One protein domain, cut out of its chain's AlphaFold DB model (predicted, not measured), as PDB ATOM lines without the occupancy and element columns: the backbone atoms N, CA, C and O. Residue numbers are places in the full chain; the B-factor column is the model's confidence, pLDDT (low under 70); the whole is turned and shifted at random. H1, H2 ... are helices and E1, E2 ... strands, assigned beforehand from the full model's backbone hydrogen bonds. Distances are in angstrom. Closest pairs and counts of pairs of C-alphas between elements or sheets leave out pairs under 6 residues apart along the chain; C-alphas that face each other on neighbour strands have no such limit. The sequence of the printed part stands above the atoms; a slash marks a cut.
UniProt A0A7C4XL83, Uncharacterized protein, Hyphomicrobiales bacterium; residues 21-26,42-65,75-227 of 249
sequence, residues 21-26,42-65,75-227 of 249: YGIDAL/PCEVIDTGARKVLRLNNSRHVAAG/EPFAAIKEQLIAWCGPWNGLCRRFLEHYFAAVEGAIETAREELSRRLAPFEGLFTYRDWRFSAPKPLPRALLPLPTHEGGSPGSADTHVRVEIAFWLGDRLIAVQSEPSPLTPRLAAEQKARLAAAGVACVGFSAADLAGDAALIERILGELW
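What this domain is: This is residues 21 to 26, 42 to 65 and 75 to 227 of the 249 residues of an uncharacterized protein of Hyphomicrobiales bacterium (UniProt A0A7C4XL83). A strongly twisted sheet of four strands stands with helix H6 packed along it and H7 packed on it too, while the long helix H3 starts at the sheet and runs away from it to a far end made by H4 and H5. H2 folds beside H3 as a helical hairpin, and the loop of residues 148 to 161 between E2 and E3 lies far from the mean of the C-alphas. The printed part has 183 residues with seven named helices and five named strands, in the order E1 H1 H2 H3 H4 H5 E2 E3 E4 H6 E5 H7. The sheet's order is E2 E3 E4 E5, mixed, and the class is mixed, helices and strands. The whole is compact, with a radius of gyration of the C-alphas of 17.4 A, yet elongated in outline, with spans of 57 by 36 by 34 A.

How they stand to each other: In the sheet, E2, residues 141 to 147, and E3, residues 162 to 170, form an antiparallel hairpin, with N 143 and O 166 2.7 A apart. E3 bends by 105 degrees at residue 166. E3 and E4, residues 175 to 180, form another hairpin, with N 178 and O 167 2.8 A apart; E2 E3 E4 is a meander, each strand the antiparallel neighbour of the one before. E5, residues 203 to 207, is parallel to E4, with N 177 and O 203 2.8 A apart. H6, residues 187 to 199, lies between E4 and E5 in the chain; the three are a strand-helix-strand unit, two parallel neighbour strands joined through a helix, with a right-handed crossover. H6 is on the sheet at a height of 9.4 A, and runs along E4 at 11 degrees on the local plane. H7, residues 217 to 227, is on the sheet at a height of 10.2 A; the closest C-alphas of H7 and E5 are those of Ile 222 and Val 205, 6.7 A. H3, residues 93 to 112, only grazes the sheet with residues 94 to 99. H2, residues 76 to 87, touches H3 at a shallow tilt of 22 degrees, opposite ways, with the C-alphas of Ile 85 and Arg 96 closest at 5.4 A. H5, residues 130 to 136, touches H3 at a steep tilt of 44 degrees, opposite ways, closest at Arg 134 and Val 106, whose C-alphas are 6.5 A apart. H4, residues 114 to 124, touches H5, about perpendicular at 86 degrees, with the C-alphas of Leu 117 and Tyr 130 5.2 A apart. E1, residues 43 to 47, pairs with no named strand but is near E2. H1, residues 60 to 63, is close to but not clearly touching H2, with the C-alphas of Val 62 and Ile 80 7.6 A apart. H2, H3 and H6 have every O i to N i+4 pair within hydrogen-bond range; H4 has 5 of 7, H7 4 of 7, and H5 0 of 3 but 4 of 4 O i to N i+3 pairs, while H1 is too short for an i+4 pair.

Where its parts are: E1 begins at C-alpha 43 (12.894, 98.124, 5.643). H3 is 28.4 A long, from C-alpha 93 (8.526, 98.187, 27.862) to C-alpha 112. H6 spans 18.2 A, H2 16.9 A, E4 16.8 A and E3 16.1 A. H7 ends at C-alpha 227 (-7.992, 108.364, 12.840).

The domain as a whole: The two C-alphas farthest apart, those of Glu 125 and Gly 153, are 57.8 A apart. Two cuts leave out residues 27 to 41, a gap of 11.6 A between C-alphas 26 and 42, and residues 66 to 74, a gap of 16.5 A between C-alphas 65 and 75. The links E1 to H1 and E2 to E3 are long. Mean pLDDT of the printed part is 88.4; residues 59 to 65 and 150 to 160 are under 70.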
ATOM      1  N   TYR A  21      13.919  99.626  10.152       94.19
ATOM      2  CA  TYR A  21      13.268  99.615  11.455       94.19
ATOM      3  C   TYR A  21      13.529  98.303  12.206       94.19
ATOM      4  O   TYR A  21      14.067  97.346  11.653       94.19
ATOM      5  N   GLY A  22      13.229  98.272  13.502       92.69
ATOM      6  CA  GLY A  22      13.516  97.126  14.369       92.69
ATOM      7  C   GLY A  22      14.996  96.939  14.728       92.69
ATOM      8  O   GLY A  22      15.363  95.887  15.259       92.69
ATOM      9  N   ILE A  23      15.845  97.942  14.487       90.25
ATOM     10  CA  ILE A  23      17.301  97.902  14.721       90.25
ATOM     11  C   ILE A  23      17.792  99.159  15.448       90.25
ATOM     12  O   ILE A  23      17.147 100.203  15.400       90.25
ATOM     13  N   ASP A  24      18.938  99.074  16.129       86.62
ATOM     14  CA  ASP A  24      19.507 100.230  16.847       86.62
ATOM     15  C   ASP A  24      20.407 101.100  15.974       86.62
ATOM     16  O   ASP A  24      20.495 102.306  16.193       86.62
ATOM     17  N   ALA A  25      21.066 100.497  14.990       86.62
ATOM     18  CA  ALA A  25      21.957 101.177  14.065       86.62
ATOM     19  C   ALA A  25      22.057 100.385  12.759       86.62
ATOM     20  O   ALA A  25      21.860  99.167  12.743       86.62
ATOM     21  N   LEU A  26      22.395 101.082  11.674       83.06
ATOM     22  CA  LEU A  26      22.802 100.432  10.434       83.06
ATOM     23  C   LEU A  26      24.106  99.647  10.670       83.06
ATOM     24  O   LEU A  26      24.994 100.155  11.360       83.06
ATOM     25  N   PRO A  42      13.995  94.526   8.726       87.38
ATOM     26  CA  PRO A  42      12.935  95.004   7.863       87.38
ATOM     27  C   PRO A  42      13.186  96.459   7.438       87.38
ATOM     28  O   PRO A  42      13.732  97.272   8.191       87.38
ATOM     29  N   CYS A  43      12.790  96.783   6.210       88.75
ATOM     30  CA  CYS A  43      12.894  98.124   5.643       88.75
ATOM     31  C   CYS A  43      11.590  98.489   4.941       88.75
ATOM     32  O   CYS A  43      11.020  97.679   4.222       88.75
ATOM     33  N   GLU A  44      11.136  99.726   5.077       90.56
ATOM     34  CA  GLU A  44      10.027 100.218   4.261       90.56
ATOM     35  C   GLU A  44      10.542 101.128   3.164       90.56
ATOM     36  O   GLU A  44      11.337 102.028   3.421       90.56
ATOM     37  N   VAL A  45      10.089 100.871   1.937       89.38
ATOM     38  CA  VAL A  45      10.389 101.696   0.766       89.38
ATOM     39  C   VAL A  45       9.141 102.504   0.443       89.38
ATOM     40  O   VAL A  45       8.117 101.952   0.041       89.38
ATOM     41  N   ILE A  46       9.232 103.810   0.645       90.06
ATOM     42  CA  ILE A  46       8.134 104.761   0.519       90.06
ATOM     43  C   ILE A  46       8.383 105.624  -0.714       90.06
ATOM     44  O   ILE A  46       9.385 106.330  -0.790       90.06
ATOM     45  N   ASP A  47       7.445 105.595  -1.654       89.38
ATOM     46  CA  ASP A  47       7.346 106.598  -2.715       89.38
ATOM     47  C   ASP A  47       6.709 107.861  -2.118       89.38
ATOM     48  O   ASP A  47       5.513 107.886  -1.796       89.38
ATOM     49  N   THR A  48       7.525 108.894  -1.909       88.81
ATOM     50  CA  THR A  48       7.079 110.153  -1.296       88.81
ATOM     51  C   THR A  48       6.229 110.982  -2.263       88.81
ATOM     52  O   THR A  48       5.369 111.748  -1.819       88.81
ATOM     53  N   GLY A  49       6.397 110.781  -3.577       88.06
ATOM     54  CA  GLY A  49       5.603 111.416  -4.628       88.06
ATOM     55  C   GLY A  49       4.179 110.865  -4.710       88.06
ATOM     56  O   GLY A  49       3.237 111.625  -4.936       88.06
ATOM     57  N   ALA A  50       3.994 109.570  -4.435       88.88
ATOM     58  CA  ALA A  50       2.673 108.935  -4.418       88.88
ATOM     59  C   ALA A  50       1.754 109.450  -3.297       88.88
ATOM     60  O   ALA A  50       0.537 109.265  -3.368       88.88
ATOM     61  N   ARG A  51       2.327 110.058  -2.251       90.81
ATOM     62  CA  ARG A  51       1.621 110.609  -1.084       90.81
ATOM     63  C   ARG A  51       0.627 109.653  -0.411       90.81
ATOM     64  O   ARG A  51      -0.416 110.063   0.094       90.81
ATOM     65  N   LYS A  52       0.937 108.356  -0.399       91.94
ATOM     66  CA  LYS A  52       0.077 107.323   0.201       91.94
ATOM     67  C   LYS A  52       0.507 107.006   1.622       91.94
ATOM     68  O   LYS A  52       1.695 106.830   1.873       91.94
ATOM     69  N   VAL A  53      -0.466 106.875   2.522       94.00
ATOM     70  CA  VAL A  53      -0.245 106.363   3.881       94.00
ATOM     71  C   VAL A  53       0.454 105.008   3.796       94.00
ATOM     72  O   VAL A  53       0.054 104.137   3.017       94.00
ATOM     73  N   LEU A  54       1.490 104.819   4.610       94.25
ATOM     74  CA  LEU A  54       2.070 103.500   4.803       94.25
ATOM     75  C   LEU A  54       1.154 102.727   5.748       94.25
ATOM     76  O   LEU A  54       0.986 103.115   6.902       94.25
ATOM     77  N   ARG A  55       0.550 101.652   5.253       94.31
ATOM     78  CA  ARG A  55      -0.458 100.861   5.966       94.31
ATOM     79  C   ARG A  55       0.053  99.458   6.277       94.31
ATOM     80  O   ARG A  55       1.043  99.010   5.696       94.31
ATOM     81  N   LEU A  56      -0.602  98.751   7.198       93.25
ATOM     82  CA  LEU A  56      -0.212  97.383   7.575       93.25
ATOM     83  C   LEU A  56      -0.283  96.412   6.382       93.25
ATOM     84  O   LEU A  56       0.552  95.510   6.276       93.25
ATOM     85  N   ASN A  57      -1.212  96.647   5.455       89.00
ATOM     86  CA  ASN A  57      -1.372  95.903   4.204       89.00
ATOM     87  C   ASN A  57      -0.279  96.159   3.140       89.00
ATOM     88  O   ASN A  57      -0.235  95.441   2.143       89.00
ATOM     89  N   ASN A  58       0.639  97.110   3.355       82.31
ATOM     90  CA  ASN A  58       1.771  97.375   2.452       82.31
ATOM     91  C   ASN A  58       2.998  96.482   2.739       82.31
ATOM     92  O   ASN A  58       4.034  96.615   2.088       82.31
ATOM     93  N   SER A  59       2.912  95.595   3.734       65.19
ATOM     94  CA  SER A  59       4.066  94.885   4.289       65.19
ATOM     95  C   SER A  59       4.644  93.831   3.338       65.19
ATOM     96  O   SER A  59       4.116  92.731   3.229       65.19
ATOM     97  N   ARG A  60       5.810  94.112   2.744       62.84
ATOM     98  CA  ARG A  60       6.612  93.107   2.008       62.84
ATOM     99  C   ARG A  60       7.339  92.121   2.932       62.84
ATOM    100  O   ARG A  60       7.689  91.017   2.531       62.84
ATOM    101  N   HIS A  61       7.559  92.507   4.188       53.59
ATOM    102  CA  HIS A  61       8.468  91.813   5.107       53.59
ATOM    103  C   HIS A  61       7.841  90.737   5.992       53.59
ATOM    104  O   HIS A  61       8.543  90.165   6.827       53.59
ATOM    105  N   VAL A  62       6.568  90.385   5.798       50.44
ATOM    106  CA  VAL A  62       6.021  89.226   6.522       50.44
ATOM    107  C   VAL A  62       6.578  87.904   5.949       50.44
ATOM    108  O   VAL A  62       6.470  86.874   6.591       50.44
ATOM    109  N   ALA A  63       7.267  87.915   4.799       42.28
ATOM    110  CA  ALA A  63       7.546  86.701   4.023       42.28
ATOM    111  C   ALA A  63       8.947  86.055   4.156       42.28
ATOM    112  O   ALA A  63       9.156  84.995   3.579       42.28
ATOM    113  N   ALA A  64       9.921  86.612   4.890       41.59
ATOM    114  CA  ALA A  64      11.292  86.048   4.890       41.59
ATOM    115  C   ALA A  64      11.588  85.018   6.007       41.59
ATOM    116  O   ALA A  64      12.685  84.475   6.075       41.59
ATOM    117  N   GLY A  65      10.624  84.734   6.884       39.81
ATOM    118  CA  GLY A  65      10.796  83.773   7.985       39.81
ATOM    119  C   GLY A  65       9.483  83.300   8.602       39.81
ATOM    120  O   GLY A  65       9.406  82.191   9.123       39.81
ATOM    121  N   GLU A  75      -4.392  83.919  13.658       84.06
ATOM    122  CA  GLU A  75      -4.923  85.092  12.978       84.06
ATOM    123  C   GLU A  75      -3.776  85.963  12.407       84.06
ATOM    124  O   GLU A  75      -2.924  86.425  13.171       84.06
ATOM    125  N   PRO A  76      -3.748  86.258  11.089       85.19
ATOM    126  CA  PRO A  76      -2.740  87.116  10.451       85.19
ATOM    127  C   PRO A  76      -2.453  88.451  11.147       85.19
ATOM    128  O   PRO A  76      -1.314  88.916  11.181       85.19
ATOM    129  N   PHE A  77      -3.492  89.078  11.696       89.31
ATOM    130  CA  PHE A  77      -3.376  90.356  12.387       89.31
ATOM    131  C   PHE A  77      -2.581  90.227  13.691       89.31
ATOM    132  O   PHE A  77      -1.679  91.031  13.939       89.31
ATOM    133  N   ALA A  78      -2.843  89.173  14.472       90.12
ATOM    134  CA  ALA A  78      -2.099  88.870  15.689       90.12
ATOM    135  C   ALA A  78      -0.609  88.640  15.392       90.12
ATOM    136  O   ALA A  78       0.238  89.216  16.069       90.12
ATOM    137  N   ALA A  79      -0.280  87.908  14.322       87.75
ATOM    138  CA  ALA A  79       1.111  87.668  13.929       87.75
ATOM    139  C   ALA A  79       1.869  88.969  13.597       87.75
ATOM    140  O   ALA A  79       3.001  89.164  14.040       87.75
ATOM    141  N   ILE A  80       1.242  89.894  12.858       90.50
ATOM    142  CA  ILE A  80       1.837  91.207  12.550       90.50
ATOM    143  C   ILE A  80       2.016  92.045  13.817       90.50
ATOM    144  O   ILE A  80       3.072  92.656  14.007       90.50
ATOM    145  N   LYS A  81       1.005  92.063  14.692       93.62
ATOM    146  CA  LYS A  81       1.057  92.750  15.988       93.62
ATOM    147  C   LYS A  81       2.217  92.232  16.839       93.62
ATOM    148  O   LYS A  81       3.040  93.027  17.290       93.62
ATOM    149  N   GLU A  82       2.316  90.918  17.018       92.25
ATOM    150  CA  GLU A  82       3.385  90.268  17.784       92.25
ATOM    151  C   GLU A  82       4.768  90.581  17.209       92.25
ATOM    152  O   GLU A  82       5.684  90.934  17.956       92.25
ATOM    153  N   GLN A  83       4.911  90.526  15.883       91.19
ATOM    154  CA  GLN A  83       6.172  90.823  15.210       91.19
ATOM    155  C   GLN A  83       6.603  92.284  15.412       91.19
ATOM    156  O   GLN A  83       7.755  92.544  15.768       91.19
ATOM    157  N   LEU A  84       5.689  93.243  15.239       94.00
ATOM    158  CA  LEU A  84       5.979  94.664  15.460       94.00
ATOM    159  C   LEU A  84       6.347  94.940  16.926       94.00
ATOM    160  O   LEU A  84       7.319  95.645  17.191       94.00
ATOM    161  N   ILE A  85       5.648  94.319  17.879       95.31
ATOM    162  CA  ILE A  85       5.979  94.406  19.310       95.31
ATOM    163  C   ILE A  85       7.362  93.807  19.607       95.31
ATOM    164  O   ILE A  85       8.121  94.364  20.407       95.31
ATOM    165  N   ALA A  86       7.725  92.693  18.969       92.12
ATOM    166  CA  ALA A  86       9.045  92.086  19.126       92.12
ATOM    167  C   ALA A  86      10.170  93.014  18.632       92.12
ATOM    168  O   ALA A  86      11.215  93.116  19.280       92.12
ATOM    169  N   TRP A  87       9.941  93.763  17.549       93.94
ATOM    170  CA  TRP A  87      10.921  94.706  17.000       93.94
ATOM    171  C   TRP A  87      11.181  95.946  17.868       93.94
ATOM    172  O   TRP A  87      12.225  96.583  17.698       93.94
ATOM    173  N   CYS A  88      10.336  96.245  18.862       93.44
ATOM    174  CA  CYS A  88      10.637  97.258  19.884       93.44
ATOM    175  C   CYS A  88      11.868  96.908  20.739       93.44
ATOM    176  O   CYS A  88      12.436  97.788  21.386       93.44
ATOM    177  N   GLY A  89      12.294  95.640  20.728       88.31
ATOM    178  CA  GLY A  89      13.334  95.110  21.601       88.31
ATOM    179  C   GLY A  89      12.781  94.689  22.972       88.31
ATOM    180  O   GLY A  89      11.755  95.208  23.423       88.31
ATOM    181  N   PRO A  90      13.442  93.741  23.661       87.69
ATOM    182  CA  PRO A  90      12.932  93.164  24.908       87.69
ATOM    183  C   PRO A  90      12.917  94.154  26.082       87.69
ATOM    184  O   PRO A  90      12.119  94.004  27.000       87.69
ATOM    185  N   TRP A  91      13.761  95.187  26.038       87.38
ATOM    186  CA  TRP A  91      13.960  96.122  27.151       87.38
ATOM    187  C   TRP A  91      13.152  97.423  27.033       87.38
ATOM    188  O   TRP A  91      13.147  98.217  27.969       87.38
ATOM    189  N   ASN A  92      12.446  97.660  25.919       89.12
ATOM    190  CA  ASN A  92      11.643  98.873  25.737       89.12
ATOM    191  C   ASN A  92      10.165  98.625  26.078       89.12
ATOM    192  O   ASN A  92       9.301  98.549  25.200       89.12
ATOM    193  N   GLY A  93       9.878  98.479  27.374       93.75
ATOM    194  CA  GLY A  93       8.526  98.187  27.862       93.75
ATOM    195  C   GLY A  93       7.491  99.248  27.475       93.75
ATOM    196  O   GLY A  93       6.355  98.907  27.152       93.75
ATOM    197  N   LEU A  94       7.879 100.525  27.446       94.94
ATOM    198  CA  LEU A  94       6.958 101.622  27.153       94.94
ATOM    199  C   LEU A  94       6.550 101.654  25.669       94.94
ATOM    200  O   LEU A  94       5.366 101.784  25.368       94.94
ATOM    201  N   CYS A  95       7.489 101.424  24.748       95.50
ATOM    202  CA  CYS A  95       7.194 101.296  23.316       95.50
ATOM    203  C   CYS A  95       6.343 100.048  23.003       95.50
ATOM    204  O   CYS A  95       5.429 100.102  22.181       95.50
ATOM    205  N   ARG A  96       6.579  98.927  23.701       96.50
ATOM    206  CA  ARG A  96       5.730  97.724  23.584       96.50
ATOM    207  C   ARG A  96       4.290  98.010  24.016       96.50
ATOM    208  O   ARG A  96       3.370  97.731  23.253       96.50
ATOM    209  N   ARG A  97       4.108  98.648  25.179       96.31
ATOM    210  CA  ARG A  97       2.787  99.072  25.671       96.31
ATOM    211  C   ARG A  97       2.108 100.070  24.736       96.31
ATOM    212  O   ARG A  97       0.899  99.998  24.556       96.31
ATOM    213  N   PHE A  98       2.866 100.976  24.116       97.19
ATOM    214  CA  PHE A  98       2.316 101.859  23.088       97.19
ATOM    215  C   PHE A  98       1.738 101.060  21.919       97.19
ATOM    216  O   PHE A  98       0.627 101.346  21.488       97.19
ATOM    217  N   LEU A  99       2.465 100.067  21.393       97.44
ATOM    218  CA  LEU A  99       1.957  99.269  20.275       97.44
ATOM    219  C   LEU A  99       0.736  98.442  20.678       97.44
ATOM    220  O   LEU A  99      -0.209  98.345  19.900       97.44
ATOM    221  N   GLU A 100       0.712  97.891  21.889       96.50
ATOM    222  CA  GLU A 100      -0.481  97.225  22.429       96.50
ATOM    223  C   GLU A 100      -1.685  98.174  22.467       96.50
ATOM    224  O   GLU A 100      -2.746  97.817  21.953       96.50
ATOM    225  N   HIS A 101      -1.492  99.392  22.989       96.81
ATOM    226  CA  HIS A 101      -2.507 100.451  23.014       96.81
ATOM    227  C   HIS A 101      -2.981 100.826  21.608       96.81
ATOM    228  O   HIS A 101      -4.178 100.892  21.344       96.81
ATOM    229  N   TYR A 102      -2.043 101.004  20.676       97.56
ATOM    230  CA  TYR A 102      -2.323 101.308  19.277       97.56
ATOM    231  C   TYR A 102      -3.202 100.239  18.622       97.56
ATOM    232  O   TYR A 102      -4.228 100.557  18.021       97.56
ATOM    233  N   PHE A 103      -2.830  98.964  18.752       96.81
ATOM    234  CA  PHE A 103      -3.593  97.876  18.147       96.81
ATOM    235  C   PHE A 103      -4.965  97.694  18.801       96.81
ATOM    236  O   PHE A 103      -5.935  97.467  18.083       96.81
ATOM    237  N   ALA A 104      -5.070  97.855  20.124       95.81
ATOM    238  CA  ALA A 104      -6.359  97.836  20.813       95.81
ATOM    239  C   ALA A 104      -7.276  98.973  20.329       95.81
ATOM    240  O   ALA A 104      -8.460  98.751  20.079       95.81
ATOM    241  N   ALA A 105      -6.725 100.171  20.120       96.06
ATOM    242  CA  ALA A 105      -7.469 101.298  19.569       96.06
ATOM    243  C   ALA A 105      -7.948 101.017  18.131       96.06
ATOM    244  O   ALA A 105      -9.086 101.340  17.792       96.06
ATOM    245  N   VAL A 106      -7.110 100.395  17.288       96.38
ATOM    246  CA  VAL A 106      -7.477 100.016  15.908       96.38
ATOM    247  C   VAL A 106      -8.636  99.025  15.915       96.38
ATOM    248  O   VAL A 106      -9.594  99.191  15.160       96.38
ATOM    249  N   GLU A 107      -8.580  98.015  16.780       95.62
ATOM    250  CA  GLU A 107      -9.667  97.047  16.936       95.62
ATOM    251  C   GLU A 107     -10.950  97.720  17.427       95.62
ATOM    252  O   GLU A 107     -12.005  97.519  16.829       95.62
ATOM    253  N   GLY A 108     -10.857  98.589  18.438       95.19
ATOM    254  CA  GLY A 108     -12.001  99.352  18.945       95.19
ATOM    255  C   GLY A 108     -12.660 100.235  17.880       95.19
ATOM    256  O   GLY A 108     -13.889 100.279  17.790       95.19
ATOM    257  N   ALA A 109     -11.867 100.889  17.027       95.38
ATOM    258  CA  ALA A 109     -12.381 101.698  15.921       95.38
ATOM    259  C   ALA A 109     -13.130 100.846  14.879       95.38
ATOM    260  O   ALA A 109     -14.204 101.233  14.418       95.38
ATOM    261  N   ILE A 110     -12.609  99.661  14.547       96.44
ATOM    262  CA  ILE A 110     -13.254  98.736  13.602       96.44
ATOM    263  C   ILE A 110     -14.536  98.127  14.173       96.44
ATOM    264  O   ILE A 110     -15.526  98.010  13.452       96.44
ATOM    265  N   GLU A 111     -14.548  97.773  15.457       96.44
ATOM    266  CA  GLU A 111     -15.760  97.286  16.128       96.44
ATOM    267  C   GLU A 111     -16.830  98.388  16.213       96.44
ATOM    268  O   GLU A 111     -18.003  98.125  15.953       96.44
ATOM    269  N   THR A 112     -16.432  99.640  16.459       96.44
ATOM    270  CA  THR A 112     -17.350 100.795  16.427       96.44
ATOM    271  C   THR A 112     -17.947 101.010  15.031       96.44
ATOM    272  O   THR A 112     -19.134 101.300  14.899       96.44
ATOM    273  N   ALA A 113     -17.156 100.818  13.971       96.69
ATOM    274  CA  ALA A 113     -17.584 100.979  12.579       96.69
ATOM    275  C   ALA A 113     -18.196  99.710  11.952       96.69
ATOM    276  O   ALA A 113     -18.435  99.668  10.738       96.69
ATOM    277  N   ARG A 114     -18.462  98.664  12.747       96.94
ATOM    278  CA  ARG A 114     -18.859  97.332  12.263       96.94
ATOM    279  C   ARG A 114     -20.003  97.366  11.253       96.94
ATOM    280  O   ARG A 114     -19.892  96.763  10.190       96.94
ATOM    281  N   GLU A 115     -21.090  98.073  11.555       97.25
ATOM    282  CA  GLU A 115     -22.271  98.126  10.681       97.25
ATOM    283  C   GLU A 115     -21.990  98.811   9.337       97.25
ATOM    284  O   GLU A 115     -22.487  98.385   8.292       97.25
ATOM    285  N   GLU A 116     -21.188  99.877   9.337       96.00
ATOM    286  CA  GLU A 116     -20.772 100.557   8.109       96.00
ATOM    287  C   GLU A 116     -19.920  99.626   7.244       96.00
ATOM    288  O   GLU A 116     -20.217  99.413   6.065       96.00
ATOM    289  N   LEU A 117     -18.882  99.046   7.841       95.88
ATOM    290  CA  LEU A 117     -17.922  98.201   7.143       95.88
ATOM    291  C   LEU A 117     -18.570  96.912   6.625       95.88
ATOM    292  O   LEU A 117     -18.313  96.515   5.491       95.88
ATOM    293  N   SER A 118     -19.466  96.292   7.399       95.19
ATOM    294  CA  SER A 118     -20.246  95.135   6.945       95.19
ATOM    295  C   SER A 118     -21.144  95.472   5.755       95.19
ATOM    296  O   SER A 118     -21.181  94.699   4.799       95.19
ATOM    297  N   ARG A 119     -21.820  96.632   5.751       95.31
ATOM    298  CA  ARG A 119     -22.637  97.060   4.599       95.31
ATOM    299  C   ARG A 119     -21.799  97.269   3.342       95.31
ATOM    300  O   ARG A 119     -22.219  96.850   2.268       95.31
ATOM    301  N   ARG A 120     -20.604  97.858   3.468       94.19
ATOM    302  CA  ARG A 120     -19.665  98.013   2.340       94.19
ATOM    303  C   ARG A 120     -19.218  96.672   1.758       94.19
ATOM    304  O   ARG A 120     -18.969  96.590   0.561       94.19
ATOM    305  N   LEU A 121     -19.111  95.642   2.597       94.06
ATOM    306  CA  LEU A 121     -18.649  94.313   2.198       94.06
ATOM    307  C   LEU A 121     -19.762  93.369   1.724       94.06
ATOM    308  O   LEU A 121     -19.450  92.320   1.165       94.06
ATOM    309  N   ALA A 122     -21.037  93.730   1.898       93.69
ATOM    310  CA  ALA A 122     -22.173  92.896   1.497       93.69
ATOM    311  C   ALA A 122     -22.115  92.399   0.032       93.69
ATOM    312  O   ALA A 122     -22.420  91.227  -0.185       93.69
ATOM    313  N   PRO A 123     -21.661  93.198  -0.960       93.75
ATOM    314  CA  PRO A 123     -21.544  92.737  -2.349       93.75
ATOM    315  C   PRO A 123     -20.491  91.644  -2.597       93.75
ATOM    316  O   PRO A 123     -20.446  91.096  -3.691       93.75
ATOM    317  N   PHE A 124     -19.617  91.353  -1.628       88.56
ATOM    318  CA  PHE A 124     -18.496  90.418  -1.783       88.56
ATOM    319  C   PHE A 124     -18.756  89.052  -1.129       88.56
ATOM    320  O   PHE A 124     -17.814  88.292  -0.928       88.56
ATOM    321  N   GLU A 125     -20.011  88.757  -0.768       86.50
ATOM    322  CA  GLU A 125     -20.513  87.420  -0.393       86.50
ATOM    323  C   GLU A 125     -19.636  86.638   0.610       86.50
ATOM    324  O   GLU A 125     -19.462  85.427   0.515       86.50
ATOM    325  N   GLY A 126     -19.074  87.332   1.606       83.81
ATOM    326  CA  GLY A 126     -18.288  86.705   2.674       83.81
ATOM    327  C   GLY A 126     -16.817  86.435   2.341       83.81
ATOM    328  O   GLY A 126     -16.114  85.879   3.182       83.81
ATOM    329  N   LEU A 127     -16.318  86.879   1.179       86.56
ATOM    330  CA  LEU A 127     -14.879  86.861   0.859       86.56
ATOM    331  C   LEU A 127     -14.043  87.683   1.848       86.56
ATOM    332  O   LEU A 127     -12.867  87.398   2.060       86.56
ATOM    333  N   PHE A 128     -14.661  88.703   2.440       89.50
ATOM    334  CA  PHE A 128     -14.063  89.577   3.436       89.50
ATOM    335  C   PHE A 128     -14.980  89.700   4.645       89.50
ATOM    336  O   PHE A 128     -16.209  89.656   4.540       89.50
ATOM    337  N   THR A 129     -14.371  89.955   5.792       91.38
ATOM    338  CA  THR A 129     -15.052  90.334   7.026       91.38
ATOM    339  C   THR A 129     -14.761  91.800   7.343       91.38
ATOM    340  O   THR A 129     -13.728  92.345   6.955       91.38
ATOM    341  N   TYR A 130     -15.639  92.466   8.103       94.62
ATOM    342  CA  TYR A 130     -15.395  93.859   8.512       94.62
ATOM    343  C   TYR A 130     -14.083  94.022   9.303       94.62
ATOM    344  O   TYR A 130     -13.491  95.096   9.325       94.62
ATOM    345  N   ARG A 131     -13.595  92.942   9.922       94.75
ATOM    346  CA  ARG A 131     -12.335  92.928  10.659       94.75
ATOM    347  C   ARG A 131     -11.106  93.007   9.758       94.75
ATOM    348  O   ARG A 131     -10.049  93.408  10.237       94.75
ATOM    349  N   ASP A 132     -11.213  92.688   8.474       93.50
ATOM    350  CA  ASP A 132     -10.074  92.771   7.553       93.50
ATOM    351  C   ASP A 132      -9.645  94.224   7.295       93.50
ATOM    352  O   ASP A 132      -8.487  94.493   6.979       93.50
ATOM    353  N   TRP A 133     -10.530  95.194   7.547       95.50
ATOM    354  CA  TRP A 133     -10.202  96.621   7.493       95.50
ATOM    355  C   TRP A 133      -9.157  97.050   8.535       95.50
ATOM    356  O   TRP A 133      -8.545  98.105   8.382       95.50
ATOM    357  N   ARG A 134      -8.860  96.229   9.555       95.88
ATOM    358  CA  ARG A 134      -7.738  96.476  10.482       95.88
ATOM    359  C   ARG A 134      -6.393  96.574   9.750       95.88
ATOM    360  O   ARG A 134      -5.524  97.329  10.179       95.88
ATOM    361  N   PHE A 135      -6.217  95.872   8.625       94.38
ATOM    362  CA  PHE A 135      -4.987  95.950   7.823       94.38
ATOM    363  C   PHE A 135      -4.823  97.280   7.079       94.38
ATOM    364  O   PHE A 135      -3.717  97.619   6.652       94.38
ATOM    365  N   SER A 136      -5.893  98.061   6.968       95.31
ATOM    366  CA  SER A 136      -5.847  99.416   6.432       95.31
ATOM    367  C   SER A 136      -5.244 100.407   7.430       95.31
ATOM    368  O   SER A 136      -4.964 101.541   7.055       95.31
ATOM    369  N   ALA A 137      -5.029 100.037   8.698       96.31
ATOM    370  CA  ALA A 137      -4.468 100.955   9.683       96.31
ATOM    371  C   ALA A 137      -3.049 101.421   9.289       96.31
ATOM    372  O   ALA A 137      -2.290 100.641   8.697       96.31
ATOM    373  N   PRO A 138      -2.663 102.674   9.605       96.69
ATOM    374  CA  PRO A 138      -1.295 103.151   9.430       96.69
ATOM    375  C   PRO A 138      -0.284 102.195  10.071       96.69
ATOM    376  O   PRO A 138      -0.515 101.639  11.141       96.69
ATOM    377  N   LYS A 139       0.848 101.961   9.424       96.50
ATOM    378  CA  LYS A 139       1.850 101.028   9.932       96.50
ATOM    379  C   LYS A 139       2.791 101.751  10.897       96.50
ATOM    380  O   LYS A 139       3.521 102.635  10.442       96.50
ATOM    381  N   PRO A 140       2.831 101.379  12.191       97.56
ATOM    382  CA  PRO A 140       3.895 101.834  13.070       97.56
ATOM    383  C   PRO A 140       5.212 101.164  12.668       97.56
ATOM    384  O   PRO A 140       5.253  99.961  12.409       97.56
ATOM    385  N   LEU A 141       6.295 101.933  12.651       97.38
ATOM    386  CA  LEU A 141       7.653 101.449  12.408       97.38
ATOM    387  C   LEU A 141       8.463 101.552  13.706       97.38
ATOM    388  O   LEU A 141       9.005 102.621  13.996       97.38
ATOM    389  N   PRO A 142       8.514 100.492  14.533       96.88
ATOM    390  CA  PRO A 142       9.248 100.506  15.797       96.88
ATOM    391  C   PRO A 142      10.760 100.550  15.563       96.88
ATOM    392  O   PRO A 142      11.264  99.892  14.655       96.88
ATOM    393  N   ARG A 143      11.499 101.288  16.398       95.75
ATOM    394  CA  ARG A 143      12.955 101.512  16.279       95.75
ATOM    395  C   ARG A 143      13.354 101.920  14.855       95.75
ATOM    396  O   ARG A 143      14.264 101.348  14.264       95.75
ATOM    397  N   ALA A 144      12.624 102.880  14.293       95.88
ATOM    398  CA  ALA A 144      12.863 103.380  12.947       95.88
ATOM    399  C   ALA A 144      14.120 104.258  12.891       95.88
ATOM    400  O   ALA A 144      14.319 105.137  13.733       95.88
ATOM    401  N   LEU A 145      14.941 104.049  11.864       94.31
ATOM    402  CA  LEU A 145      16.061 104.908  11.500       94.31
ATOM    403  C   LEU A 145      15.604 105.834  10.374       94.31
ATOM    404  O   LEU A 145      15.542 105.431   9.216       94.31
ATOM    405  N   LEU A 146      15.253 107.073  10.714       93.19
ATOM    406  CA  LEU A 146      14.805 108.055   9.730       93.19
ATOM    407  C   LEU A 146      16.023 108.675   9.039       93.19
ATOM    408  O   LEU A 146      16.813 109.320   9.736       93.19
ATOM    409  N   PRO A 147      16.196 108.528   7.713       88.56
ATOM    410  CA  PRO A 147      17.216 109.286   7.004       88.56
ATOM    411  C   PRO A 147      16.790 110.753   7.010       88.56
ATOM    412  O   PRO A 147      15.682 111.083   6.596       88.56
ATOM    413  N   LEU A 148      17.630 111.638   7.525       83.88
ATOM    414  CA  LEU A 148      17.371 113.071   7.482       83.88
ATOM    415  C   LEU A 148      18.105 113.671   6.280       83.88
ATOM    416  O   LEU A 148      19.251 113.289   6.033       83.88
ATOM    417  N   PRO A 149      17.492 114.622   5.549       71.00
ATOM    418  CA  PRO A 149      18.205 115.381   4.533       71.00
ATOM    419  C   PRO A 149      19.427 116.044   5.179       71.00
ATOM    420  O   PRO A 149      19.290 116.831   6.119       71.00
ATOM    421  N   THR A 150      20.631 115.701   4.727       62.84
ATOM    422  CA  THR A 150      21.844 116.390   5.160       62.84
ATOM    423  C   THR A 150      21.867 117.782   4.540       62.84
ATOM    424  O   THR A 150      21.721 117.936   3.330       62.84
ATOM    425  N   HIS A 151      22.079 118.810   5.365       51.28
ATOM    426  CA  HIS A 151      22.565 120.083   4.847       51.28
ATOM    427  C   HIS A 151      23.972 119.842   4.274       51.28
ATOM    428  O   HIS A 151      24.766 119.134   4.887       51.28
ATOM    429  N   GLU A 152      24.194 120.338   3.057       43.91
ATOM    430  CA  GLU A 152      25.379 120.231   2.191       43.91
ATOM    431  C   GLU A 152      26.658 119.610   2.799       43.91
ATOM    432  O   GLU A 152      27.224 120.112   3.767       43.91
ATOM    433  N   GLY A 153      27.164 118.542   2.164       48.28
ATOM    434  CA  GLY A 153      28.513 117.997   2.401       48.28
ATOM    435  C   GLY A 153      28.587 116.639   3.108       48.28
ATOM    436  O   GLY A 153      29.657 116.036   3.153       48.28
ATOM    437  N   GLY A 154      27.474 116.112   3.625       52.31
ATOM    438  CA  GLY A 154      27.434 114.757   4.183       52.31
ATOM    439  C   GLY A 154      27.366 113.686   3.091       52.31
ATOM    440  O   GLY A 154      26.470 113.732   2.248       52.31
ATOM    441  N   SER A 155      28.268 112.699   3.120       50.50
ATOM    442  CA  SER A 155      28.190 111.539   2.224       50.50
ATOM    443  C   SER A 155      26.850 110.809   2.405       50.50
ATOM    444  O   SER A 155      26.519 110.431   3.537       50.50
ATOM    445  N   PRO A 156      26.083 110.568   1.323       52.62
ATOM    446  CA  PRO A 156      24.864 109.770   1.378       52.62
ATOM    447  C   PRO A 156      25.142 108.408   2.030       52.62
ATOM    448  O   PRO A 156      26.065 107.704   1.625       52.62
ATOM    449  N   GLY A 157      24.362 108.040   3.049       49.66
ATOM    450  CA  GLY A 157      24.495 106.747   3.730       49.66
ATOM    451  C   GLY A 157      25.487 106.697   4.899       49.66
ATOM    452  O   GLY A 157      25.694 105.621   5.450       49.66
ATOM    453  N   SER A 158      26.075 107.820   5.336       55.22
ATOM    454  CA  SER A 158      26.823 107.826   6.605       55.22
ATOM    455  C   SER A 158      25.875 107.575   7.791       55.22
ATOM    456  O   SER A 158      24.724 108.015   7.775       55.22
ATOM    457  N   ALA A 159      26.339 106.900   8.849       55.16
ATOM    458  CA  ALA A 159      25.542 106.666  10.061       55.16
ATOM    459  C   ALA A 159      25.010 107.970  10.695       55.16
ATOM    460  O   ALA A 159      23.973 107.958  11.351       55.16
ATOM    461  N   ASP A 160      25.673 109.101  10.436       63.28
ATOM    462  CA  ASP A 160      25.299 110.420  10.949       63.28
ATOM    463  C   ASP A 160      24.096 111.042  10.206       63.28
ATOM    464  O   ASP A 160      23.467 111.995  10.673       63.28
ATOM    465  N   THR A 161      23.720 110.460   9.060       76.19
ATOM    466  CA  THR A 161      22.557 110.876   8.259       76.19
ATOM    467  C   THR A 161      21.230 110.320   8.773       76.19
ATOM    468  O   THR A 161      20.178 110.753   8.312       76.19
ATOM    469  N   HIS A 162      21.246 109.393   9.737       87.25
ATOM    470  CA  HIS A 162      20.029 108.781  10.267       87.25
ATOM    471  C   HIS A 162      19.773 109.201  11.711       87.25
ATOM    472  O   HIS A 162      20.682 109.288  12.534       87.25
ATOM    473  N   VAL A 163      18.501 109.409  12.042       91.31
ATOM    474  CA  VAL A 163      18.051 109.621  13.415       91.31
ATOM    475  C   VAL A 163      17.136 108.479  13.828       91.31
ATOM    476  O   VAL A 163      16.097 108.240  13.216       91.31
ATOM    477  N   ARG A 164      17.521 107.782  14.901       93.69
ATOM    478  CA  ARG A 164      16.695 106.734  15.505       93.69
ATOM    479  C   ARG A 164      15.540 107.344  16.288       93.69
ATOM    480  O   ARG A 164      15.764 108.147  17.192       93.69
ATOM    481  N   VAL A 165      14.326 106.898  15.999       96.19
ATOM    482  CA  VAL A 165      13.112 107.230  16.753       96.19
ATOM    483  C   VAL A 165      12.479 105.953  17.296       96.19
ATOM    484  O   VAL A 165      12.730 104.860  16.786       96.19
ATOM    485  N   GLU A 166      11.686 106.060  18.362       96.44
ATOM    486  CA  GLU A 166      11.092 104.867  18.970       96.44
ATOM    487  C   GLU A 166      10.026 104.252  18.079       96.44
ATOM    488  O   GLU A 166      10.017 103.033  17.918       96.44
ATOM    489  N   ILE A 167       9.163 105.078  17.488       98.06
ATOM    490  CA  ILE A 167       8.170 104.658  16.500       98.06
ATOM    491  C   ILE A 167       8.044 105.751  15.444       98.06
ATOM    492  O   ILE A 167       7.997 106.935  15.779       98.06
ATOM    493  N   ALA A 168       7.973 105.363  14.174       98.06
ATOM    494  CA  ALA A 168       7.641 106.272  13.087       98.06
ATOM    495  C   ALA A 168       6.327 105.894  12.394       98.06
ATOM    496  O   ALA A 168       5.989 104.716  12.291       98.06
ATOM    497  N   PHE A 169       5.629 106.899  11.869       97.88
ATOM    498  CA  PHE A 169       4.506 106.736  10.947       97.88
ATOM    499  C   PHE A 169       4.734 107.577   9.693       97.88
ATOM    500  O   PHE A 169       5.150 108.733   9.784       97.88
ATOM    501  N   TRP A 170       4.396 107.017   8.533       96.38
ATOM    502  CA  TRP A 170       4.253 107.765   7.287       96.38
ATOM    503  C   TRP A 170       2.773 107.888   6.936       96.38
ATOM    504  O   TRP A 170       2.116 106.893   6.623       96.38
ATOM    505  N   LEU A 171       2.248 109.112   6.982       94.94
ATOM    506  CA  LEU A 171       0.822 109.389   6.768       94.94
ATOM    507  C   LEU A 171       0.514 109.886   5.349       94.94
ATOM    508  O   LEU A 171      -0.522 110.492   5.110       94.94
ATOM    509  N   GLY A 172       1.408 109.612   4.397       92.62
ATOM    510  CA  GLY A 172       1.264 110.007   2.998       92.62
ATOM    511  C   GLY A 172       1.877 111.365   2.698       92.62
ATOM    512  O   GLY A 172       2.634 111.489   1.747       92.62
ATOM    513  N   ASP A 173       1.623 112.371   3.521       90.44
ATOM    514  CA  ASP A 173       2.128 113.728   3.298       90.44
ATOM    515  C   ASP A 173       3.082 114.218   4.390       90.44
ATOM    516  O   ASP A 173       3.518 115.368   4.328       90.44
ATOM    517  N   ARG A 174       3.374 113.378   5.393       92.19
ATOM    518  CA  ARG A 174       4.260 113.694   6.518       92.19
ATOM    519  C   ARG A 174       4.782 112.453   7.234       92.19
ATOM    520  O   ARG A 174       4.108 111.421   7.310       92.19
ATOM    521  N   LEU A 175       5.964 112.612   7.830       95.62
ATOM    522  CA  LEU A 175       6.520 111.701   8.828       95.62
ATOM    523  C   LEU A 175       6.169 112.178  10.235       95.62
ATOM    524  O   LEU A 175       6.272 113.369  10.545       95.62
ATOM    525  N   ILE A 176       5.827 111.227  11.098       97.31
ATOM    526  CA  ILE A 176       5.651 111.455  12.530       97.31
ATOM    527  C   ILE A 176       6.614 110.554  13.290       97.31
ATOM    528  O   ILE A 176       6.605 109.342  13.093       97.31
ATOM    529  N   ALA A 177       7.412 111.150  14.167       97.88
ATOM    530  CA  ALA A 177       8.212 110.472  15.170       97.88
ATOM    531  C   ALA A 177       7.464 110.489  16.506       97.88
ATOM    532  O   ALA A 177       7.116 111.553  17.023       97.88
ATOM    533  N   VAL A 178       7.233 109.314  17.074       97.88
ATOM    534  CA  VAL A 178       6.615 109.138  18.388       97.88
ATOM    535  C   VAL A 178       7.705 108.723  19.373       97.88
ATOM    536  O   VAL A 178       8.499 107.827  19.074       97.88
ATOM    537  N   GLN A 179       7.790 109.418  20.508       96.31
ATOM    538  CA  GLN A 179       8.873 109.260  21.482       96.31
ATOM    539  C   GLN A 179       8.340 109.201  22.911       96.31
ATOM    540  O   GLN A 179       7.450 109.970  23.273       96.31
ATOM    541  N   SER A 180       8.901 108.309  23.718       95.25
ATOM    542  CA  SER A 180       8.550 108.190  25.124       95.25
ATOM    543  C   SER A 180       9.008 109.378  25.972       95.25
ATOM    544  O   SER A 180      10.037 110.013  25.722       95.25
ATOM    545  N   GLU A 181       8.231 109.650  27.017       93.19
ATOM    546  CA  GLU A 181       8.501 110.630  28.058       93.19
ATOM    547  C   GLU A 181       8.438 109.944  29.442       93.19
ATOM    548  O   GLU A 181       7.404 109.362  29.792       93.19
ATOM    549  N   PRO A 182       9.518 110.000  30.250       90.75
ATOM    550  CA  PRO A 182      10.799 110.645  29.955       90.75
ATOM    551  C   PRO A 182      11.592 109.917  28.857       90.75
ATOM    552  O   PRO A 182      11.541 108.696  28.745       90.75
ATOM    553  N   SER A 183      12.355 110.688  28.074       91.06
ATOM    554  CA  SER A 183      13.221 110.138  27.026       91.06
ATOM    555  C   SER A 183      14.333 109.270  27.632       91.06
ATOM    556  O   SER A 183      14.897 109.650  28.661       91.06
ATOM    557  N   PRO A 184      14.730 108.157  26.982       87.81
ATOM    558  CA  PRO A 184      15.916 107.396  27.378       87.81
ATOM    559  C   PRO A 184      17.233 108.131  27.066       87.81
ATOM    560  O   PRO A 184      18.301 107.690  27.489       87.81
ATOM    561  N   LEU A 185      17.185 109.224  26.294       89.38
ATOM    562  CA  LEU A 185      18.336 110.079  26.019       89.38
ATOM    563  C   LEU A 185      18.533 111.106  27.137       89.38
ATOM    564  O   LEU A 185      17.593 111.507  27.821       89.38
ATOM    565  N   THR A 186      19.762 111.609  27.275       91.25
ATOM    566  CA  THR A 186      20.004 112.776  28.134       91.25
ATOM    567  C   THR A 186      19.208 113.984  27.616       91.25
ATOM    568  O   THR A 186      19.007 114.099  26.403       91.25
ATOM    569  N   PRO A 187      18.786 114.932  28.479       91.12
ATOM    570  CA  PRO A 187      17.955 116.066  28.058       91.12
ATOM    571  C   PRO A 187      18.537 116.866  26.888       91.12
ATOM    572  O   PRO A 187      17.807 117.278  25.987       91.12
ATOM    573  N   ARG A 188      19.865 117.035  26.863       92.00
ATOM    574  CA  ARG A 188      20.577 117.697  25.766       92.00
ATOM    575  C   ARG A 188      20.439 116.927  24.450       92.00
ATOM    576  O   ARG A 188      20.037 117.520  23.455       92.00
ATOM    577  N   LEU A 189      20.723 115.623  24.450       90.44
ATOM    578  CA  LEU A 189      20.623 114.789  23.246       90.44
ATOM    579  C   LEU A 189      19.175 114.667  22.757       90.44
ATOM    580  O   LEU A 189      18.936 114.690  21.553       90.44
ATOM    581  N   ALA A 190      18.203 114.587  23.670       91.25
ATOM    582  CA  ALA A 190      16.783 114.593  23.324       91.25
ATOM    583  C   ALA A 190      16.375 115.911  22.639       91.25
ATOM    584  O   ALA A 190      15.688 115.896  21.616       91.25
ATOM    585  N   ALA A 191      16.833 117.056  23.161       90.81
ATOM    586  CA  ALA A 191      16.576 118.365  22.566       90.81
ATOM    587  C   ALA A 191      17.238 118.517  21.186       90.81
ATOM    588  O   ALA A 191      16.579 118.951  20.238       90.81
ATOM    589  N   GLU A 192      18.505 118.116  21.050       91.12
ATOM    590  CA  GLU A 192      19.232 118.112  19.773       91.12
ATOM    591  C   GLU A 192      18.538 117.206  18.744       91.12
ATOM    592  O   GLU A 192      18.304 117.616  17.606       91.12
ATOM    593  N   GLN A 193      18.127 116.001  19.146       92.12
ATOM    594  CA  GLN A 193      17.394 115.078  18.284       92.12
ATOM    595  C   GLN A 193      16.056 115.669  17.821       92.12
ATOM    596  O   GLN A 193      15.755 115.646  16.626       92.12
ATOM    597  N   LYS A 194      15.267 116.234  18.740       92.12
ATOM    598  CA  LYS A 194      13.989 116.883  18.418       92.12
ATOM    599  C   LYS A 194      14.178 118.062  17.464       92.12
ATOM    600  O   LYS A 194      13.390 118.220  16.534       92.12
ATOM    601  N   ALA A 195      15.232 118.858  17.652       91.25
ATOM    602  CA  ALA A 195      15.573 119.956  16.753       91.25
ATOM    603  C   ALA A 195      15.942 119.452  15.348       91.25
ATOM    604  O   ALA A 195      15.440 119.989  14.363       91.25
ATOM    605  N   ARG A 196      16.745 118.381  15.246       90.44
ATOM    606  CA  ARG A 196      17.092 117.745  13.960       90.44
ATOM    607  C   ARG A 196      15.856 117.217  13.227       90.44
ATOM    608  O   ARG A 196      15.699 117.470  12.036       90.44
ATOM    609  N   LEU A 197      14.962 116.525  13.937       93.19
ATOM    610  CA  LEU A 197      13.701 116.025  13.378       93.19
ATOM    611  C   LEU A 197      12.812 117.173  12.883       93.19
ATOM    612  O   LEU A 197      12.325 117.134  11.754       93.19
ATOM    613  N   ALA A 198      12.659 118.227  13.687       92.00
ATOM    614  CA  ALA A 198      11.873 119.400  13.315       92.00
ATOM    615  C   ALA A 198      12.455 120.134  12.095       92.00
ATOM    616  O   ALA A 198      11.697 120.537  11.212       92.00
ATOM    617  N   ALA A 199      13.784 120.269  12.008       89.50
ATOM    618  CA  ALA A 199      14.461 120.867  10.856       89.50
ATOM    619  C   ALA A 199      14.210 120.073   9.559       89.50
ATOM    620  O   ALA A 199      14.003 120.672   8.506       89.50
ATOM    621  N   ALA A 200      14.125 118.743   9.653       88.81
ATOM    622  CA  ALA A 200      13.757 117.860   8.544       88.81
ATOM    623  C   ALA A 200      12.242 117.828   8.239       88.81
ATOM    624  O   ALA A 200      11.800 117.122   7.331       88.81
ATOM    625  N   GLY A 201      11.419 118.574   8.987       90.81
ATOM    626  CA  GLY A 201       9.964 118.582   8.826       90.81
ATOM    627  C   GLY A 201       9.259 117.341   9.386       90.81
ATOM    628  O   GLY A 201       8.115 117.082   9.022       90.81
ATOM    629  N   VAL A 202       9.914 116.574  10.262       94.19
ATOM    630  CA  VAL A 202       9.305 115.434  10.960       94.19
ATOM    631  C   VAL A 202       8.550 115.941  12.189       94.19
ATOM    632  O   VAL A 202       9.133 116.554  13.088       94.19
ATOM    633  N   ALA A 203       7.247 115.671  12.253       94.69
ATOM    634  CA  ALA A 203       6.449 116.006  13.428       94.69
ATOM    635  C   ALA A 203       6.833 115.091  14.598       94.69
ATOM    636  O   ALA A 203       6.968 113.885  14.420       94.69
ATOM    637  N   CYS A 204       6.997 115.646  15.797       95.75
ATOM    638  CA  CYS A 204       7.353 114.878  16.991       95.75
ATOM    639  C   CYS A 204       6.182 114.859  17.977       95.75
ATOM    640  O   CYS A 204       5.704 115.924  18.373       95.75
ATOM    641  N   VAL A 205       5.761 113.668  18.401       96.62
ATOM    642  CA  VAL A 205       4.715 113.469  19.414       96.62
ATOM    643  C   VAL A 205       5.299 112.705  20.599       96.62
ATOM    644  O   VAL A 205       5.805 111.597  20.442       96.62
ATOM    645  N   GLY A 206       5.225 113.307  21.785       95.44
ATOM    646  CA  GLY A 206       5.592 112.662  23.045       95.44
ATOM    647  C   GLY A 206       4.477 111.759  23.576       95.44
ATOM    648  O   GLY A 206       3.295 112.012  23.312       95.44
ATOM    649  N   PHE A 207       4.832 110.721  24.330       96.12
ATOM    650  CA  PHE A 207       3.878 109.932  25.112       96.12
ATOM    651  C   PHE A 207       4.507 109.407  26.403       96.12
ATOM    652  O   PHE A 207       5.651 108.969  26.423       96.12
ATOM    653  N   SER A 208       3.740 109.401  27.480       95.56
ATOM    654  CA  SER A 208       4.126 108.870  28.784       95.56
ATOM    655  C   SER A 208       3.316 107.621  29.131       95.56
ATOM    656  O   SER A 208       2.349 107.262  28.457       95.56
ATOM    657  N   ALA A 209       3.660 106.965  30.240       94.31
ATOM    658  CA  ALA A 209       2.848 105.873  30.774       94.31
ATOM    659  C   ALA A 209       1.410 106.306  31.137       94.31
ATOM    660  O   ALA A 209       0.516 105.462  31.111       94.31
ATOM    661  N   ALA A 210       1.193 107.588  31.459       93.56
ATOM    662  CA  ALA A 210      -0.130 108.132  31.757       93.56
ATOM    663  C   ALA A 210      -0.979 108.297  30.488       93.56
ATOM    664  O   ALA A 210      -2.166 107.982  30.516       93.56
ATOM    665  N   ASP A 211      -0.374 108.693  29.359       93.69
ATOM    666  CA  ASP A 211      -1.077 108.747  28.066       93.69
ATOM    667  C   ASP A 211      -1.597 107.358  27.645       93.69
ATOM    668  O   ASP A 211      -2.626 107.260  26.987       93.69
ATOM    669  N   LEU A 212      -0.912 106.282  28.055       92.56
ATOM    670  CA  LEU A 212      -1.304 104.892  27.778       92.56
ATOM    671  C   LEU A 212      -2.338 104.320  28.760       92.56
ATOM    672  O   LEU A 212      -2.726 103.163  28.621       92.56
ATOM    673  N   ALA A 213      -2.728 105.073  29.790       86.69
ATOM    674  CA  ALA A 213      -3.809 104.685  30.700       86.69
ATOM    675  C   ALA A 213      -5.174 105.239  30.251       86.69
ATOM    676  O   ALA A 213      -6.204 104.819  30.775       86.69
ATOM    677  N   GLY A 214      -5.166 106.201  29.322       70.94
ATOM    678  CA  GLY A 214      -6.355 106.837  28.760       70.94
ATOM    679  C   GLY A 214      -6.925 106.107  27.545       70.94
ATOM    680  O   GLY A 214      -6.547 104.984  27.226       70.94
ATOM    681  N   ASP A 215      -7.857 106.769  26.867       75.00
ATOM    682  CA  ASP A 215      -8.558 106.286  25.679       75.00
ATOM    683  C   ASP A 215      -7.761 106.528  24.369       75.00
ATOM    684  O   ASP A 215      -6.525 106.565  24.336       75.00
ATOM    685  N   ALA A 216      -8.478 106.660  23.249       83.50
ATOM    686  CA  ALA A 216      -7.918 106.884  21.921       83.50
ATOM    687  C   ALA A 216      -7.251 108.265  21.729       83.50
ATOM    688  O   ALA A 216      -6.659 108.487  20.671       83.50
ATOM    689  N   ALA A 217      -7.266 109.170  22.720       90.94
ATOM    690  CA  ALA A 217      -6.737 110.534  22.592       90.94
ATOM    691  C   ALA A 217      -5.267 110.603  22.127       90.94
ATOM    692  O   ALA A 217      -4.896 111.473  21.334       90.94
ATOM    693  N   LEU A 218      -4.411 109.674  22.576       94.12
ATOM    694  CA  LEU A 218      -3.026 109.600  22.093       94.12
ATOM    695  C   LEU A 218      -2.973 109.278  20.594       94.12
ATOM    696  O   LEU A 218      -2.175 109.861  19.858       94.12
ATOM    697  N   ILE A 219      -3.823 108.361  20.137       95.75
ATOM    698  CA  ILE A 219      -3.860 107.935  18.738       95.75
ATOM    699  C   ILE A 219      -4.440 109.046  17.860       95.75
ATOM    700  O   ILE A 219      -3.882 109.332  16.802       95.75
ATOM    701  N   GLU A 220      -5.465 109.751  18.338       94.19
ATOM    702  CA  GLU A 220      -5.995 110.963  17.702       94.19
ATOM    703  C   GLU A 220      -4.937 112.058  17.573       94.19
ATOM    704  O   GLU A 220      -4.824 112.691  16.527       94.19
ATOM    705  N   ARG A 221      -4.097 112.258  18.596       93.94
ATOM    706  CA  ARG A 221      -2.990 113.222  18.528       93.94
ATOM    707  C   ARG A 221      -1.967 112.864  17.444       93.94
ATOM    708  O   ARG A 221      -1.396 113.763  16.830       93.94
ATOM    709  N   ILE A 222      -1.718 111.573  17.223       95.44
ATOM    710  CA  ILE A 222      -0.739 111.087  16.241       95.44
ATOM    711  C   ILE A 222      -1.333 111.114  14.831       95.44
ATOM    712  O   ILE A 222      -0.744 111.683  13.915       95.44
ATOM    713  N   LEU A 223      -2.501 110.507  14.639       94.94
ATOM    714  CA  LEU A 223      -3.090 110.297  13.316       94.94
ATOM    715  C   LEU A 223      -3.988 111.461  12.870       94.94
ATOM    716  O   LEU A 223      -4.196 111.650  11.671       94.94
ATOM    717  N   GLY A 224      -4.456 112.287  13.805       93.50
ATOM    718  CA  GLY A 224      -5.313 113.436  13.535       93.50
ATOM    719  C   GLY A 224      -6.597 113.023  12.822       93.50
ATOM    720  O   GLY A 224      -7.241 112.040  13.179       93.50
ATOM    721  N   GLU A 225      -6.927 113.751  11.758       92.06
ATOM    722  CA  GLU A 225      -8.119 113.527  10.929       92.06
ATOM    723  C   GLU A 225      -8.154 112.152  10.251       92.06
ATOM    724  O   GLU A 225      -9.225 111.685   9.876       92.06
ATOM    725  N   LEU A 226      -7.006 111.476  10.118       92.62
ATOM    726  CA  LEU A 226      -6.964 110.121   9.575       92.62
ATOM    727  C   LEU A 226      -7.603 109.109  10.535       92.62
ATOM    728  O   LEU A 226      -8.067 108.070  10.081       92.62
ATOM    729  N   TRP A 227      -7.617 109.370  11.846       94.25
ATOM    730  CA  TRP A 227      -7.992 108.364  12.840       94.25
ATOM    731  C   TRP A 227      -9.425 107.827  12.714       94.25
ATOM    732  O   TRP A 227      -9.570 106.606  12.623       94.25
TER     733      TRP A 227